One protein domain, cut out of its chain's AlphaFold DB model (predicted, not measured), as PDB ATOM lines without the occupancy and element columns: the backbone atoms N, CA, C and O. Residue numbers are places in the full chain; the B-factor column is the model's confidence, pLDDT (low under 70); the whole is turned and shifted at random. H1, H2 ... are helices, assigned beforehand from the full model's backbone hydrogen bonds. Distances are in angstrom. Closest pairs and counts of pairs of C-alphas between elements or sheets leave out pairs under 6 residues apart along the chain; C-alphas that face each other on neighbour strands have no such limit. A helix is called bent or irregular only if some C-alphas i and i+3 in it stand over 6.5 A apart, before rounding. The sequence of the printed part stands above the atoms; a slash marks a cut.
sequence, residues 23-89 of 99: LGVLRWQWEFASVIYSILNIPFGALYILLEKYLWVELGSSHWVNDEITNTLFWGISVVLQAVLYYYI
ATOM      1  N   LEU A  23     -18.300  49.643  12.318       90.75
ATOM      2  CA  LEU A  23     -18.987  48.649  13.142       90.75
ATOM      3  C   LEU A  23     -19.067  47.283  12.443       90.75
ATOM      4  O   LEU A  23     -18.994  46.256  13.109       90.75
ATOM      5  N   GLY A  24     -19.171  47.263  11.114       86.94
ATOM      6  CA  GLY A  24     -19.179  46.060  10.284       86.94
ATOM      7  C   GLY A  24     -17.861  45.291  10.332       86.94
ATOM      8  O   GLY A  24     -17.884  44.063  10.326       86.94
ATOM      9  N   VAL A  25     -16.731  45.993  10.449       87.38
ATOM     10  CA  VAL A  25     -15.411  45.388  10.689       87.38
ATOM     11  C   VAL A  25     -15.279  44.944  12.150       87.38
ATOM     12  O   VAL A  25     -14.888  43.811  12.424       87.38
ATOM     13  N   LEU A  26     -15.646  45.808  13.101       89.31
ATOM     14  CA  LEU A  26     -15.459  45.550  14.533       89.31
ATOM     15  C   LEU A  26     -16.364  44.442  15.087       89.31
ATOM     16  O   LEU A  26     -15.974  43.771  16.042       89.31
ATOM     17  N   ARG A  27     -17.548  44.207  14.506       84.94
ATOM     18  CA  ARG A  27     -18.498  43.184  14.990       84.94
ATOM     19  C   ARG A  27     -17.954  41.757  14.936       84.94
ATOM     20  O   ARG A  27     -18.454  40.908  15.663       84.94
ATOM     21  N   TRP A  28     -16.961  41.498  14.088       80.56
ATOM     22  CA  TRP A  28     -16.295  40.196  14.009       80.56
ATOM     23  C   TRP A  28     -15.330  39.960  15.165       80.56
ATOM     24  O   TRP A  28     -15.023  38.819  15.486       80.56
ATOM     25  N   GLN A  29     -14.846  41.037  15.783       85.62
ATOM     26  CA  GLN A  29     -13.904  40.967  16.892       85.62
ATOM     27  C   GLN A  29     -14.631  41.092  18.229       85.62
ATOM     28  O   GLN A  29     -14.301  40.380  19.174       85.62
ATOM     29  N   TRP A  30     -15.600  42.009  18.329       86.56
ATOM     30  CA  TRP A  30     -16.246  42.378  19.588       86.56
ATOM     31  C   TRP A  30     -17.765  42.184  19.508       86.56
ATOM     32  O   TRP A  30     -18.453  42.886  18.765       86.56
ATOM     33  N   GLU A  31     -18.315  41.305  20.352       83.12
ATOM     34  CA  GLU A  31     -19.767  41.053  20.428       83.12
ATOM     35  C   GLU A  31     -20.569  42.336  20.693       83.12
ATOM     36  O   GLU A  31     -21.631  42.556  20.109       83.12
ATOM     37  N   PHE A  32     -20.023  43.241  21.510       85.62
ATOM     38  CA  PHE A  32     -20.640  44.534  21.794       85.62
ATOM     39  C   PHE A  32     -20.809  45.403  20.535       85.62
ATOM     40  O   PHE A  32     -21.829  46.076  20.377       85.62
ATOM     41  N   ALA A  33     -19.863  45.347  19.591       85.88
ATOM     42  CA  ALA A  33     -19.977  46.066  18.323       85.88
ATOM     43  C   ALA A  33     -21.101  45.498  17.441       85.88
ATOM     44  O   ALA A  33     -21.750  46.262  16.732       85.88
ATOM     45  N   SER A  34     -21.404  44.197  17.540       80.38
ATOM     46  CA  SER A  34     -22.555  43.578  16.864       80.38
ATOM     47  C   SER A  34     -23.895  44.098  17.401       80.38
ATOM     48  O   SER A  34     -24.815  44.403  16.632       80.38
ATOM     49  N   VAL A  35     -23.994  44.290  18.723       85.19
ATOM     50  CA  VAL A  35     -25.178  44.887  19.364       85.19
ATOM     51  C   VAL A  35     -25.353  46.341  18.925       85.19
ATOM     52  O   VAL A  35     -26.437  46.721  18.483       85.19
ATOM     53  N   ILE A  36     -24.283  47.143  18.973       87.00
ATOM     54  CA  ILE A  36     -24.321  48.541  18.518       87.00
ATOM     55  C   ILE A  36     -24.676  48.622  17.030       87.00
ATOM     56  O   ILE A  36     -25.528  49.428  16.660       87.00
ATOM     57  N   TYR A  37     -24.066  47.783  16.186       86.12
ATOM     58  CA  TYR A  37     -24.372  47.719  14.756       86.12
ATOM     59  C   TYR A  37     -25.855  47.453  14.528       86.12
ATOM     60  O   TYR A  37     -26.478  48.131  13.713       86.12
ATOM     61  N   SER A  38     -26.423  46.497  15.264       81.50
ATOM     62  CA  SER A  38     -27.841  46.166  15.174       81.50
ATOM     63  C   SER A  38     -28.696  47.371  15.561       81.50
ATOM     64  O   SER A  38     -29.523  47.793  14.766       81.50
ATOM     65  N   ILE A  39     -28.450  47.993  16.718       86.69
ATOM     66  CA  ILE A  39     -29.249  49.126  17.213       86.69
ATOM     67  C   ILE A  39     -29.182  50.330  16.262       86.69
ATOM     68  O   ILE A  39     -30.216  50.878  15.879       86.69
ATOM     69  N   LEU A  40     -27.974  50.731  15.857       84.56
ATOM     70  CA  LEU A  40     -27.748  51.900  15.000       84.56
ATOM     71  C   LEU A  40     -28.141  51.680  13.543       84.56
ATOM     72  O   LEU A  40     -28.217  52.635  12.780       84.56
ATOM     73  N   ASN A  41     -28.376  50.442  13.129       83.75
ATOM     74  CA  ASN A  41     -28.827  50.160  11.778       83.75
ATOM     75  C   ASN A  41     -30.201  49.489  11.770       83.75
ATOM     76  O   ASN A  41     -30.569  48.894  10.769       83.75
ATOM     77  N   ILE A  42     -31.003  49.572  12.837       86.94
ATOM     78  CA  ILE A  42     -32.385  49.080  12.772       86.94
ATOM     79  C   ILE A  42     -33.201  49.940  11.786       86.94
ATOM     80  O   ILE A  42     -33.165  51.173  11.875       86.94
ATOM     81  N   PRO A  43     -33.985  49.309  10.888       89.81
ATOM     82  CA  PRO A  43     -34.201  47.858  10.777       89.81
ATOM     83  C   PRO A  43     -33.209  47.132   9.849       89.81
ATOM     84  O   PRO A  43     -33.060  45.915   9.942       89.81
ATOM     85  N   PHE A  44     -32.541  47.843   8.938       89.88
ATOM     86  CA  PHE A  44     -31.876  47.227   7.787       89.88
ATOM     87  C   PHE A  44     -30.569  46.494   8.116       89.88
ATOM     88  O   PHE A  44     -30.303  45.444   7.544       89.88
ATOM     89  N   GLY A  45     -29.779  46.976   9.067       82.56
ATOM     90  CA  GLY A  45     -28.596  46.278   9.565       82.56
ATOM     91  C   GLY A  45     -28.929  45.030  10.379       82.56
ATOM     92  O   GLY A  45     -28.206  44.044  10.277       82.56
ATOM     93  N   ALA A  46     -30.045  45.017  11.117       84.56
ATOM     94  CA  ALA A  46     -30.521  43.797  11.771       84.56
ATOM     95  C   ALA A  46     -30.939  42.744  10.731       84.56
ATOM     96  O   ALA A  46     -30.542  41.585  10.834       84.56
ATOM     97  N   LEU A  47     -31.670  43.158   9.687       88.25
ATOM     98  CA  LEU A  47     -32.012  42.287   8.557       88.25
ATOM     99  C   LEU A  47     -30.766  41.767   7.832       88.25
ATOM    100  O   LEU A  47     -30.718  40.587   7.506       88.25
ATOM    101  N   TYR A  48     -29.756  42.612   7.622       88.56
ATOM    102  CA  TYR A  48     -28.490  42.199   7.019       88.56
ATOM    103  C   TYR A  48     -27.773  41.135   7.859       88.56
ATOM    104  O   TYR A  48     -27.368  40.120   7.307       88.56
ATOM    105  N   ILE A  49     -27.679  41.305   9.183       85.69
ATOM    106  CA  ILE A  49     -27.072  40.290  10.063       85.69
ATOM    107  C   ILE A  49     -27.855  38.974  10.007       85.69
ATOM    108  O   ILE A  49     -27.254  37.903   9.993       85.69
ATOM    109  N   LEU A  50     -29.190  39.030  10.002       87.50
ATOM    110  CA  LEU A  50     -30.021  37.828   9.902       87.50
ATOM    111  C   LEU A  50     -29.835  37.123   8.557       87.50
ATOM    112  O   LEU A  50     -29.690  35.903   8.531       87.50
ATOM    113  N   LEU A  51     -29.803  37.888   7.464       88.06
ATOM    114  CA  LEU A  51     -29.537  37.371   6.127       88.06
ATOM    115  C   LEU A  51     -28.160  36.713   6.081       88.06
ATOM    116  O   LEU A  51     -28.055  35.559   5.697       88.06
ATOM    117  N   GLU A  52     -27.122  37.409   6.536       86.31
ATOM    118  CA  GLU A  52     -25.763  36.882   6.565       86.31
ATOM    119  C   GLU A  52     -25.681  35.590   7.389       86.31
ATOM    120  O   GLU A  52     -25.146  34.595   6.911       86.31
ATOM    121  N   LYS A  53     -26.279  35.547   8.586       85.94
ATOM    122  CA  LYS A  53     -26.336  34.313   9.385       85.94
ATOM    123  C   LYS A  53     -27.002  33.167   8.628       85.94
ATOM    124  O   LYS A  53     -26.486  32.057   8.664       85.94
ATOM    125  N   TYR A  54     -28.109  33.424   7.937       86.94
ATOM    126  CA  TYR A  54     -28.775  32.415   7.117       86.94
ATOM    127  C   TYR A  54     -27.872  31.919   5.977       86.94
ATOM    128  O   TYR A  54     -27.737  30.712   5.783       86.94
ATOM    129  N   LEU A  55     -27.196  32.828   5.268       85.75
ATOM    130  CA  LEU A  55     -26.278  32.474   4.181       85.75
ATOM    131  C   LEU A  55     -25.120  31.593   4.670       85.75
ATOM    132  O   LEU A  55     -24.808  30.586   4.039       85.75
ATOM    133  N   TRP A  56     -24.516  31.931   5.810       82.00
ATOM    134  CA  TRP A  56     -23.376  31.184   6.346       82.00
ATOM    135  C   TRP A  56     -23.761  29.857   7.006       82.00
ATOM    136  O   TRP A  56     -23.009  28.892   6.885       82.00
ATOM    137  N   VAL A  57     -24.898  29.799   7.708       84.00
ATOM    138  CA  VAL A  57     -25.301  28.619   8.496       84.00
ATOM    139  C   VAL A  57     -26.069  27.599   7.656       84.00
ATOM    140  O   VAL A  57     -25.777  26.412   7.752       84.00
ATOM    141  N   GLU A  58     -27.024  28.037   6.831       85.12
ATOM    142  CA  GLU A  58     -27.941  27.127   6.122       85.12
ATOM    143  C   GLU A  58     -27.447  26.764   4.717       85.12
ATOM    144  O   GLU A  58     -27.579  25.622   4.283       85.12
ATOM    145  N   LEU A  59     -26.872  27.723   3.985       84.31
ATOM    146  CA  LEU A  59     -26.431  27.503   2.598       84.31
ATOM    147  C   LEU A  59     -24.965  27.063   2.497       84.31
ATOM    148  O   LEU A  59     -24.577  26.425   1.516       84.31
ATOM    149  N   GLY A  60     -24.164  27.370   3.517       75.94
ATOM    150  CA  GLY A  60     -22.750  27.027   3.584       75.94
ATOM    151  C   GLY A  60     -21.853  27.927   2.730       75.94
ATOM    152  O   GLY A  60     -22.289  28.677   1.854       75.94
ATOM    153  N   SER A  61     -20.546  27.845   2.981       75.88
ATOM    154  CA  SER A  61     -19.570  28.795   2.438       75.88
ATOM    155  C   SER A  61     -19.358  28.711   0.926       75.88
ATOM    156  O   SER A  61     -18.884  29.672   0.330       75.88
ATOM    157  N   SER A  62     -19.688  27.576   0.303       79.69
ATOM    158  CA  SER A  62     -19.543  27.347  -1.139       79.69
ATOM    159  C   SER A  62     -20.724  27.857  -1.965       79.69
ATOM    160  O   SER A  62     -20.698  27.757  -3.192       79.69
ATOM    161  N   HIS A  63     -21.787  28.346  -1.323       84.12
ATOM    162  CA  HIS A  63     -22.954  28.840  -2.036       84.12
ATOM    163  C   HIS A  63     -22.639  30.173  -2.723       84.12
ATOM    164  O   HIS A  63     -22.034  31.054  -2.119       84.12
ATOM    165  N   TRP A  64     -23.091  30.348  -3.968       81.75
ATOM    166  CA  TRP A  64     -22.774  31.544  -4.759       81.75
ATOM    167  C   TRP A  64     -23.224  32.837  -4.073       81.75
ATOM    168  O   TRP A  64     -22.513  33.815  -4.130       81.75
ATOM    169  N   VAL A  65     -24.351  32.828  -3.352       82.00
ATOM    170  CA  VAL A  65     -24.860  34.007  -2.613       82.00
ATOM    171  C   VAL A  65     -23.941  34.429  -1.458       82.00
ATOM    172  O   VAL A  65     -24.043  35.549  -0.970       82.00
ATOM    173  N   ASN A  66     -23.046  33.546  -1.015       82.94
ATOM    174  CA  ASN A  66     -22.083  33.843   0.038       82.94
ATOM    175  C   ASN A  66     -20.751  34.399  -0.502       82.94
ATOM    176  O   ASN A  66     -19.780  34.526   0.245       82.94
ATOM    177  N   ASP A  67     -20.681  34.725  -1.793       87.19
ATOM    178  CA  ASP A  67     -19.511  35.384  -2.352       87.19
ATOM    179  C   ASP A  67     -19.345  36.815  -1.795       87.19
ATOM    180  O   ASP A  67     -20.296  37.474  -1.355       87.19
ATOM    181  N   GLU A  68     -18.105  37.300  -1.796       84.25
ATOM    182  CA  GLU A  68     -17.739  38.600  -1.225       84.25
ATOM    183  C   GLU A  68     -18.463  39.771  -1.908       84.25
ATOM    184  O   GLU A  68     -18.855  40.735  -1.242       84.25
ATOM    185  N   ILE A  69     -18.692  39.682  -3.223       88.69
ATOM    186  CA  ILE A  69     -19.356  40.735  -3.994       88.69
ATOM    187  C   ILE A  69     -20.822  40.803  -3.581       88.69
ATOM    188  O   ILE A  69     -21.305  41.891  -3.266       88.69
ATOM    189  N   THR A  70     -21.518  39.666  -3.518       89.00
ATOM    190  CA  THR A  70     -22.936  39.616  -3.122       89.00
ATOM    191  C   THR A  70     -23.147  40.082  -1.683       89.00
ATOM    192  O   THR A  70     -24.030  40.905  -1.428       89.00
ATOM    193  N   ASN A  71     -22.293  39.655  -0.750       86.75
ATOM    194  CA  ASN A  71     -22.339  40.117   0.640       86.75
ATOM    195  C   ASN A  71     -22.104  41.636   0.752       86.75
ATOM    196  O   ASN A  71     -22.832  42.326   1.473       86.75
ATOM    197  N   THR A  72     -21.147  42.174  -0.009       89.81
ATOM    198  CA  THR A  72     -20.889  43.623  -0.087       89.81
ATOM    199  C   THR A  72     -22.077  44.375  -0.686       89.81
ATOM    200  O   THR A  72     -22.430  45.460  -0.219       89.81
ATOM    201  N   LEU A  73     -22.740  43.792  -1.686       91.94
ATOM    202  CA  LEU A  73     -23.935  44.348  -2.319       91.94
ATOM    203  C   LEU A  73     -25.105  44.426  -1.333       91.94
ATOM    204  O   LEU A  73     -25.719  45.486  -1.202       91.94
ATOM    205  N   PHE A  74     -25.385  43.349  -0.593       91.56
ATOM    206  CA  PHE A  74     -26.435  43.348   0.429       91.56
ATOM    207  C   PHE A  74     -26.143  44.329   1.562       91.56
ATOM    208  O   PHE A  74     -27.042  45.065   1.982       91.56
ATOM    209  N   TRP A  75     -24.888  44.401   2.010       92.00
ATOM    210  CA  TRP A  75     -24.467  45.412   2.971       92.00
ATOM    211  C   TRP A  75     -24.702  46.831   2.430       92.00
ATOM    212  O   TRP A  75     -25.363  47.637   3.088       92.00
ATOM    213  N   GLY A  76     -24.259  47.125   1.205       93.50
ATOM    214  CA  GLY A  76     -24.441  48.429   0.565       93.50
ATOM    215  C   GLY A  76     -25.914  48.824   0.416       93.50
ATOM    216  O   GLY A  76     -26.288  49.954   0.737       93.50
ATOM    217  N   ILE A  77     -26.778  47.884   0.021       93.94
ATOM    218  CA  ILE A  77     -28.233  48.091  -0.030       93.94
ATOM    219  C   ILE A  77     -28.772  48.441   1.363       93.94
ATOM    220  O   ILE A  77     -29.529  49.405   1.499       93.94
ATOM    221  N   SER A  78     -28.356  47.714   2.406       93.62
ATOM    222  CA  SER A  78     -28.788  47.986   3.783       93.62
ATOM    223  C   SER A  78     -28.391  49.395   4.247       93.62
ATOM    224  O   SER A  78     -29.218  50.108   4.815       93.62
ATOM    225  N   VAL A  79     -27.172  49.841   3.920       94.62
ATOM    226  CA  VAL A  79     -26.654  51.181   4.238       94.62
ATOM    227  C   VAL A  79     -27.469  52.265   3.540       94.62
ATOM    228  O   VAL A  79     -27.858  53.248   4.172       94.62
ATOM    229  N   VAL A  80     -27.773  52.088   2.250       95.25
ATOM    230  CA  VAL A  80     -28.573  53.056   1.485       95.25
ATOM    231  C   VAL A  80     -29.989  53.158   2.049       95.25
ATOM    232  O   VAL A  80     -30.480  54.267   2.272       95.25
ATOM    233  N   LEU A  81     -30.638  52.027   2.332       95.12
ATOM    234  CA  LEU A  81     -31.979  52.007   2.921       95.12
ATOM    235  C   LEU A  81     -31.998  52.665   4.310       95.12
ATOM    236  O   LEU A  81     -32.894  53.462   4.607       95.12
ATOM    237  N   GLN A  82     -30.976  52.409   5.128       94.62
ATOM    238  CA  GLN A  82     -30.823  53.035   6.439       94.62
ATOM    239  C   GLN A  82     -30.599  54.551   6.328       94.62
ATOM    240  O   GLN A  82     -31.216  55.328   7.059       94.62
ATOM    241  N   ALA A  83     -29.785  55.001   5.371       94.38
ATOM    242  CA  ALA A  83     -29.566  56.421   5.115       94.38
ATOM    243  C   ALA A  83     -30.844  57.137   4.658       94.38
ATOM    244  O   ALA A  83     -31.115  58.252   5.104       94.38
ATOM    245  N   VAL A  84     -31.664  56.492   3.820       94.06
ATOM    246  CA  VAL A  84     -32.985  57.013   3.435       94.06
ATOM    247  C   VAL A  84     -33.869  57.185   4.673       94.06
ATOM    248  O   VAL A  84     -34.441  58.260   4.866       94.06
ATOM    249  N   LEU A  85     -33.942  56.174   5.545       93.94
ATOM    250  CA  LEU A  85     -34.719  56.229   6.786       93.94
ATOM    251  C   LEU A  85     -34.270  57.393   7.687       93.94
ATOM    252  O   LEU A  85     -35.090  58.210   8.114       93.94
ATOM    253  N   TYR A  86     -32.965  57.516   7.932       93.25
ATOM    254  CA  TYR A  86     -32.399  58.574   8.771       93.25
ATOM    255  C   TYR A  86     -32.542  59.962   8.171       93.25
ATOM    256  O   TYR A  86     -32.833  60.913   8.895       93.25
ATOM    257  N   TYR A  87     -32.436  60.087   6.851       93.19
ATOM    258  CA  TYR A  87     -32.724  61.338   6.168       93.19
ATOM    259  C   TYR A  87     -34.180  61.770   6.396       93.19
ATOM    260  O   TYR A  87     -34.431  62.929   6.731       93.19
ATOM    261  N   TYR A  88     -35.142  60.846   6.288       90.56
ATOM    262  CA  TYR A  88     -36.551  61.140   6.569       90.56
ATOM    263  C   TYR A  88     -36.798  61.531   8.030       90.56
ATOM    264  O   TYR A  88     -37.544  62.483   8.280       90.56
ATOM    265  N   ILE A  89     -36.165  60.838   8.981       89.69
ATOM    266  CA  ILE A  89     -36.261  61.149  10.415       89.69
ATOM    267  C   ILE A  89     -35.688  62.539  10.702       89.69
ATOM    268  O   ILE A  89     -36.367  63.366  11.311       89.69
TER     269      ILE A  89
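What this domain is: This is residues 23 to 89 of the 99 residues of an uncharacterized protein of Parabacteroides sp. AF17-28 (UniProt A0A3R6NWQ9). A helical hairpin of two long helices, H4 and H3, side by side and running opposite ways, with a small head of H2 and the short H1 over the first part of H3, away from H4. H4, the longest helix, runs on past the beginning of H3, while at the other end of the hairpin residues 57 to 62 stick out. The printed part has 67 residues with four named helices, H1, H2, H3 and H4 in that order along the chain, and no named strand; the class is all helix. The whole is compact, with a radius of gyration of the C-alphas of 12.4 A, and elongated in outline, spanning 39 by 24 by 17 A.

How they stand to each other: H4, residues 68 to 89, touches H3, residues 44 to 59, at a shallow tilt of 21 degrees, opposite ways. The two form a helical hairpin, and their closest C-alphas, those of Ser 78 and Phe 44, are 5.1 A apart. H3 touches H2, residues 31 to 40, with its residues 45 to 49 alone. Their closest C-alphas, those of Ala 46 and Ser 38, are 4.9 A apart, and the two helices stand at a steep tilt of 49 degrees, opposite ways. H2 also touches H1, residues 23 to 26; the closest C-alphas are those of Tyr 37 and Leu 23, 5.7 A apart. H4 is apart from both H2 and H1, and H1 is apart from H3. In H2 and H4 every O i to N i+4 pair is within hydrogen-bond range, in H3 11 of 12 are, and H1 is too short for such a pair but has its one O i to N i+3 pair within range.

Where its parts are: H4 has 22 residues and measures 31.4 A from C-alpha 68 at (-17.739, 38.600, -1.225) to C-alpha 89 at (-36.261, 61.149, 10.415). H3, 16 residues from Phe 44 to Leu 59, measures 21.1 A. It is neither bent nor irregular, but only just: C-alphas 56 and 59 are 6.1 A apart. H2, 10 residues from Glu 31 to Leu 40, measures 14.5 A. H1 has four residues and begins with C-alpha 23 at (-18.987, 48.649, 13.142).

The domain as a whole: The two C-alphas farthest apart are those of Ser 62 and Ile 89, 39.4 A. The printed part runs from residue 23 to 89 and has no cut. The links from H1 to H2 and from H2 to H3 are tight, and that from H3 to H4, with 8 residues, is short. The mean pLDDT of the printed part is 87.3, and no printed residue is under 70.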